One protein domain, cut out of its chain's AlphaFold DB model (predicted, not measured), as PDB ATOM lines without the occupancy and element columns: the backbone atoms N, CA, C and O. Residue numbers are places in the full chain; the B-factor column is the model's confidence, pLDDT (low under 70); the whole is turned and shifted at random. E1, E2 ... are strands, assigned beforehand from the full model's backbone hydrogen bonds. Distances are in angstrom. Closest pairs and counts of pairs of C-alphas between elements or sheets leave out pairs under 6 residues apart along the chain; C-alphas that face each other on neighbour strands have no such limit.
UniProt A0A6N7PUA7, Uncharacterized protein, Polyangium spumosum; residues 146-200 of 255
ATOM      1  N   GLY A 146     148.325 146.970 105.371       96.00
ATOM      2  CA  GLY A 146     149.062 147.593 104.278       96.00
ATOM      3  C   GLY A 146     150.226 146.747 103.748       96.00
ATOM      4  O   GLY A 146     150.488 145.621 104.180       96.00
ATOM      5  N   GLY A 147     150.918 147.274 102.737       94.88
ATOM      6  CA  GLY A 147     152.110 146.672 102.128       94.88
ATOM      7  C   GLY A 147     151.847 145.559 101.104       94.88
ATOM      8  O   GLY A 147     152.759 145.171 100.370       94.88
ATOM      9  N   ALA A 148     150.619 145.047 101.008       95.94
ATOM     10  CA  ALA A 148     150.248 144.075  99.985       95.94
ATOM     11  C   ALA A 148     150.149 144.729  98.596       95.94
ATOM     12  O   ALA A 148     149.727 145.878  98.466       95.94
ATOM     13  N   ALA A 149     150.487 143.979  97.545       96.75
ATOM     14  CA  ALA A 149     150.215 144.413  96.178       96.75
ATOM     15  C   ALA A 149     148.700 144.529  95.955       96.75
ATOM     16  O   ALA A 149     147.939 143.645  96.358       96.75
ATOM     17  N   CYS A 150     148.277 145.598  95.296       96.94
ATOM     18  CA  CYS A 150     146.880 145.866  94.977       96.94
ATOM     19  C   CYS A 150     146.737 146.414  93.555       96.94
ATOM     20  O   CYS A 150     147.720 146.805  92.922       96.94
ATOM     21  N   ASP A 151     145.500 146.413  93.069       96.00
ATOM     22  CA  ASP A 151     145.104 147.076  91.832       96.00
ATOM     23  C   ASP A 151     144.509 148.447  92.182       96.00
ATOM     24  O   ASP A 151     143.563 148.533  92.971       96.00
ATOM     25  N   SER A 152     145.095 149.515  91.644       95.38
ATOM     26  CA  SER A 152     144.648 150.893  91.859       95.38
ATOM     27  C   SER A 152     143.380 151.228  91.070       95.38
ATOM     28  O   SER A 152     142.760 152.263  91.317       95.38
ATOM     29  N   GLY A 153     142.992 150.365  90.123       94.50
ATOM     30  CA  GLY A 153     141.902 150.605  89.185       94.50
ATOM     31  C   GLY A 153     142.256 151.580  88.060       94.50
ATOM     32  O   GLY A 153     141.385 151.893  87.250       94.50
ATOM     33  N   LEU A 154     143.502 152.070  88.008       95.31
ATOM     34  CA  LEU A 154     144.035 152.835  86.882       95.31
ATOM     35  C   LEU A 154     144.501 151.902  85.760       95.31
ATOM     36  O   LEU A 154     144.653 150.695  85.952       95.31
ATOM     37  N   PHE A 155     144.746 152.471  84.584       93.81
ATOM     38  CA  PHE A 155     145.209 151.726  83.420       93.81
ATOM     39  C   PHE A 155     146.739 151.683  83.323       93.81
ATOM     40  O   PHE A 155     147.466 152.304  84.106       93.81
ATOM     41  N   GLY A 156     147.221 150.855  82.395       92.12
ATOM     42  CA  GLY A 156     148.633 150.751  82.052       92.12
ATOM     43  C   GLY A 156     149.559 150.474  83.254       92.12
ATOM     44  O   GLY A 156     149.262 149.619  84.096       92.12
ATOM     45  N   PRO A 157     150.713 151.155  83.344       93.88
ATOM     46  CA  PRO A 157     151.699 150.967  84.402       93.88
ATOM     47  C   PRO A 157     151.222 151.472  85.773       93.88
ATOM     48  O   PRO A 157     151.802 151.069  86.784       93.88
ATOM     49  N   CYS A 158     150.176 152.304  85.842       96.12
ATOM     50  CA  CYS A 158     149.626 152.791  87.109       96.12
ATOM     51  C   CYS A 158     148.702 151.783  87.804       96.12
ATOM     52  O   CYS A 158     148.375 151.979  88.977       96.12
ATOM     53  N   ALA A 159     148.272 150.719  87.113       96.00
ATOM     54  CA  ALA A 159     147.356 149.716  87.658       96.00
ATOM     55  C   ALA A 159     147.920 149.042  88.917       96.00
ATOM     56  O   ALA A 159     147.224 148.851  89.908       96.00
ATOM     57  N   ALA A 160     149.214 148.714  88.917       96.75
ATOM     58  CA  ALA A 160     149.852 148.109  90.076       96.75
ATOM     59  C   ALA A 160     150.104 149.152  91.176       96.75
ATOM     60  O   ALA A 160     150.691 150.211  90.940       96.75
ATOM     61  N   GLY A 161     149.721 148.817  92.403       96.81
ATOM     62  CA  GLY A 161     149.941 149.645  93.580       96.81
ATOM     63  C   GLY A 161     150.266 148.841  94.831       96.81
ATOM     64  O   GLY A 161     150.410 147.616  94.804       96.81
ATOM     65  N   THR A 162     150.400 149.559  95.943       97.56
ATOM     66  CA  THR A 162     150.564 148.992  97.287       97.56
ATOM     67  C   THR A 162     149.419 149.453  98.178       97.56
ATOM     68  O   THR A 162     149.072 150.636  98.182       97.56
ATOM     69  N   ALA A 163     148.811 148.512  98.897       97.62
ATOM     70  CA  ALA A 163     147.742 148.797  99.838       97.62
ATOM     71  C   ALA A 163     148.308 149.616 100.999       97.62
ATOM     72  O   ALA A 163     149.367 149.282 101.528       97.62
ATOM     73  N   VAL A 164     147.608 150.676 101.373       97.19
ATOM     74  CA  VAL A 164     147.938 151.543 102.501       97.19
ATOM     75  C   VAL A 164     146.660 151.833 103.277       97.19
ATOM     76  O   VAL A 164     145.597 152.043 102.690       97.19
ATOM     77  N   CYS A 165     146.742 151.836 104.594       97.62
ATOM     78  CA  CYS A 165     145.663 152.208 105.479       97.62
ATOM     79  C   CYS A 165     145.592 153.731 105.569       97.62
ATOM     80  O   CYS A 165     146.513 154.401 106.039       97.62
ATOM     81  N   MET A 166     144.493 154.303 105.083       96.00
ATOM     82  CA  MET A 166     144.256 155.739 105.145       96.00
ATOM     83  C   MET A 166     142.842 156.003 105.643       96.00
ATOM     84  O   MET A 166     141.870 155.709 104.954       96.00
ATOM     85  N   SER A 167     142.737 156.656 106.804       92.62
ATOM     86  CA  SER A 167     141.452 157.070 107.390       92.62
ATOM     87  C   SER A 167     140.488 155.899 107.643       92.62
ATOM     88  O   SER A 167     139.313 155.992 107.283       92.62
ATOM     89  N   GLY A 168     140.977 154.801 108.234       94.50
ATOM     90  CA  GLY A 168     140.162 153.628 108.568       94.50
ATOM     91  C   GLY A 168     139.726 152.776 107.383       94.50
ATOM     92  O   GLY A 168     138.750 152.035 107.477       94.50
ATOM     93  N   ALA A 169     140.398 152.908 106.237       96.38
ATOM     94  CA  ALA A 169     140.156 152.062 105.079       96.38
ATOM     95  C   ALA A 169     141.447 151.771 104.308       96.38
ATOM     96  O   ALA A 169     142.274 152.659 104.078       96.38
ATOM     97  N   LEU A 170     141.588 150.522 103.856       96.19
ATOM     98  CA  LEU A 170     142.638 150.155 102.913       96.19
ATOM     99  C   LEU A 170     142.354 150.803 101.559       96.19
ATOM    100  O   LEU A 170     141.330 150.543 100.925       96.19
ATOM    101  N   THR A 171     143.292 151.626 101.111       95.94
ATOM    102  CA  THR A 171     143.314 152.226  99.781       95.94
ATOM    103  C   THR A 171     144.531 151.735  99.009       95.94
ATOM    104  O   THR A 171     145.545 151.363  99.595       95.94
ATOM    105  N   CYS A 172     144.442 151.704  97.683       96.44
ATOM    106  CA  CYS A 172     145.556 151.296  96.840       96.44
ATOM    107  C   CYS A 172     146.317 152.527  96.345       96.44
ATOM    108  O   CYS A 172     145.775 153.326  95.584       96.44
ATOM    109  N   SER A 173     147.574 152.678  96.768       96.38
ATOM    110  CA  SER A 173     148.458 153.735  96.276       96.38
ATOM    111  C   SER A 173     149.194 153.254  95.018       96.38
ATOM    112  O   SER A 173     149.943 152.274  95.116       96.38
ATOM    113  N   PRO A 174     149.004 153.888  93.842       96.50
ATOM    114  CA  PRO A 174     149.685 153.495  92.607       96.50
ATOM    115  C   PRO A 174     151.211 153.518  92.758       96.50
ATOM    116  O   PRO A 174     151.774 154.461  93.316       96.50
ATOM    117  N   ALA A 175     151.898 152.503  92.228       94.81
ATOM    118  CA  ALA A 175     153.364 152.456  92.227       94.81
ATOM    119  C   ALA A 175     153.975 153.447  91.220       94.81
ATOM    120  O   ALA A 175     155.104 153.908  91.398       94.81
ATOM    121  N   VAL A 176     153.218 153.774  90.170       94.31
ATOM    122  CA  VAL A 176     153.558 154.754  89.139       94.31
ATOM    123  C   VAL A 176     152.465 155.814  89.121       94.31
ATOM    124  O   VAL A 176     151.279 155.488  89.120       94.31
ATOM    125  N   LEU A 177     152.867 157.084  89.142       93.81
ATOM    126  CA  LEU A 177     151.944 158.203  88.987       93.81
ATOM    127  C   LEU A 177     151.751 158.515  87.496       93.81
ATOM    128  O   LEU A 177     152.737 158.448  86.760       93.81
ATOM    129  N   PRO A 178     150.541 158.931  87.083       93.75
ATOM    130  CA  PRO A 178     150.282 159.459  85.748       93.75
ATOM    131  C   PRO A 178     151.280 160.544  85.341       93.75
ATOM    132  O   PRO A 178     151.477 161.528  86.064       93.75
ATOM    133  N   VAL A 179     151.883 160.387  84.169       91.00
ATOM    134  CA  VAL A 179     152.710 161.407  83.510       91.00
ATOM    135  C   VAL A 179     152.169 161.661  82.105       91.00
ATOM    136  O   VAL A 179     151.341 160.906  81.636       91.00
ATOM    137  N   GLY A 180     152.576 162.740  81.432       87.38
ATOM    138  CA  GLY A 180     152.141 162.943  80.043       87.38
ATOM    139  C   GLY A 180     152.649 161.832  79.115       87.38
ATOM    140  O   GLY A 180     153.735 161.306  79.360       87.38
ATOM    141  N   GLU A 181     151.890 161.543  78.057       90.31
ATOM    142  CA  GLU A 181     152.206 160.494  77.080       90.31
ATOM    143  C   GLU A 181     153.606 160.620  76.469       90.31
ATOM    144  O   GLU A 181     154.023 161.691  75.999       90.31
ATOM    145  N   LEU A 182     154.320 159.494  76.449       87.94
ATOM    146  CA  LEU A 182     155.533 159.268  75.683       87.94
ATOM    147  C   LEU A 182     155.166 158.535  74.394       87.94
ATOM    148  O   LEU A 182     155.094 157.318  74.335       87.94
ATOM    149  N   CYS A 183     155.016 159.311  73.332       85.31
ATOM    150  CA  CYS A 183     154.568 158.800  72.045       85.31
ATOM    151  C   CYS A 183     155.444 157.679  71.461       85.31
ATOM    152  O   CYS A 183     156.678 157.761  71.480       85.31
ATOM    153  N   ASP A 184     154.766 156.727  70.817       84.00
ATOM    154  CA  ASP A 184     155.298 155.578  70.079       84.00
ATOM    155  C   ASP A 184     156.029 154.546  70.966       84.00
ATOM    156  O   ASP A 184     156.821 153.738  70.459       84.00
ATOM    157  N   ASP A 185     155.782 154.543  72.281       88.31
ATOM    158  CA  ASP A 185     156.307 153.524  73.200       88.31
ATOM    159  C   ASP A 185     155.315 152.365  73.442       88.31
ATOM    160  O   ASP A 185     155.721 151.292  73.911       88.31
ATOM    161  N   GLY A 186     154.051 152.536  73.028       89.62
ATOM    162  CA  GLY A 186     152.983 151.550  73.170       89.62
ATOM    163  C   GLY A 186     152.495 151.363  74.610       89.62
ATOM    164  O   GLY A 186     151.925 150.310  74.920       89.62
ATOM    165  N   VAL A 187     152.748 152.331  75.494       92.19
ATOM    166  CA  VAL A 187     152.377 152.339  76.908       92.19
ATOM    167  C   VAL A 187     151.514 153.565  77.201       92.19
ATOM    168  O   VAL A 187     151.915 154.685  76.953       92.19
ATOM    169  N   ASP A 188     150.365 153.340  77.829       94.25
ATOM    170  CA  ASP A 188     149.522 154.387  78.422       94.25
ATOM    171  C   ASP A 188     150.253 155.013  79.629       94.25
ATOM    172  O   ASP A 188     150.277 154.423  80.713       94.25
ATOM    173  N   ASN A 189     150.969 156.128  79.459       92.75
ATOM    174  CA  ASN A 189     151.789 156.700  80.538       92.75
ATOM    175  C   ASN A 189     150.995 157.623  81.472       92.75
ATOM    176  O   ASN A 189     151.392 157.823  82.631       92.75
ATOM    177  N   ASN A 190     149.902 158.193  80.977       93.75
ATOM    178  CA  ASN A 190     148.993 159.050  81.725       93.75
ATOM    179  C   ASN A 190     147.884 158.248  82.431       93.75
ATOM    180  O   ASN A 190     147.181 158.784  83.293       93.75
ATOM    181  N   CYS A 191     147.799 156.954  82.136       96.00
ATOM    182  CA  CYS A 191     146.908 155.981  82.738       96.00
ATOM    183  C   CYS A 191     145.421 156.333  82.571       96.00
ATOM    184  O   CYS A 191     144.614 156.038  83.465       96.00
ATOM    185  N   ASP A 192     145.062 156.984  81.459       94.19
ATOM    186  CA  ASP A 192     143.695 157.391  81.126       94.19
ATOM    187  C   ASP A 192     142.913 156.338  80.319       94.19
ATOM    188  O   ASP A 192     141.683 156.435  80.211       94.19
ATOM    189  N   GLY A 193     143.595 155.274  79.886       94.12
ATOM    190  CA  GLY A 193     143.018 154.115  79.215       94.12
ATOM    191  C   GLY A 193     143.159 154.123  77.695       94.12
ATOM    192  O   GLY A 193     142.827 153.104  77.075       94.12
ATOM    193  N   ASP A 194     143.652 155.208  77.104       93.62
ATOM    194  CA  ASP A 194     144.115 155.237  75.723       93.62
ATOM    195  C   ASP A 194     145.649 155.049  75.679       93.62
ATOM    196  O   ASP A 194     146.331 155.090  76.695       93.62
ATOM    197  N   VAL A 195     146.184 154.660  74.520       92.31
ATOM    198  CA  VAL A 195     147.630 154.451  74.333       92.31
ATOM    199  C   VAL A 195     148.098 155.385  73.230       92.31
ATOM    200  O   VAL A 195     147.493 155.391  72.150       92.31
ATOM    201  N   ASP A 196     149.206 156.093  73.466       87.00
ATOM    202  CA  ASP A 196     149.844 157.003  72.509       87.00
ATOM    203  C   ASP A 196     148.908 158.141  72.015       87.00
ATOM    204  O   ASP A 196     148.995 158.610  70.871       87.00
ATOM    205  N   GLU A 197     147.974 158.603  72.853       87.44
ATOM    206  CA  GLU A 197     147.079 159.730  72.580       87.44
ATOM    207  C   GLU A 197     147.688 161.086  72.972       87.44
ATOM    208  O   GLU A 197     148.787 161.195  73.503       87.44
ATOM    209  N   GLY A 198     147.036 162.196  72.598       79.94
ATOM    210  CA  GLY A 198     147.538 163.545  72.919       79.94
ATOM    211  C   GLY A 198     148.897 163.911  72.289       79.94
ATOM    212  O   GLY A 198     149.330 165.065  72.375       79.94
ATOM    213  N   CYS A 199     149.522 162.969  71.587       78.38
ATOM    214  CA  CYS A 199     150.721 163.107  70.794       78.38
ATOM    215  C   CYS A 199     150.484 164.143  69.706       78.38
ATOM    216  O   CYS A 199     149.869 163.889  68.667       78.38
ATOM    217  N   SER A 200     150.954 165.363  69.960       66.81
ATOM    218  CA  SER A 200     150.990 166.408  68.947       66.81
ATOM    219  C   SER A 200     152.017 166.013  67.891       66.81
ATOM    220  O   SER A 200     153.182 166.385  67.968       66.81
TER     221      SER A 200
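This is residues 146 to 200 of the 255 residues of an uncharacterized protein of Polyangium spumosum (UniProt A0A6N7PUA7). With little regular structure, this is a loose rod: a small three-stranded meander sheet towards one end and, towards the other, a long looped stretch, residues 175 to 200, that runs outward, folds back and turns out again. The 55 printed residues hold no named helix; E1, E2 and E3 follow in that order along the chain and across the antiparallel sheet. The class is all strand, with only 14 residues in named elements. The radius of gyration of the C-alphas is 13.0 A; the spans are 43 by 17 by 13 A.

E2, residues 160 to 165, is the inner strand. With E3, residues 170 to 174, it forms an antiparallel hairpin; N 164 and O 171 are within hydrogen-bond range at 2.8 A. E1, residues 149 to 151, forms a hairpin with E2, with N 161 and O 150 at 2.9 A. The closest C-alphas of edge strands E1 and E3, those of Cys 150 and Cys 172, are 5.9 A apart.

E1, 7.2 A long, begins at C-alpha 149 (150.215, 144.413, 96.178). E2 measures 16.5 A. E3, 12.9 A, ends at C-alpha 174 (149.685, 153.495, 92.607).

The farthest C-alphas, Gly 168 and Ser 200, are 43.0 A apart. The printed part has no cut; pLDDT is under 70 at residue 200.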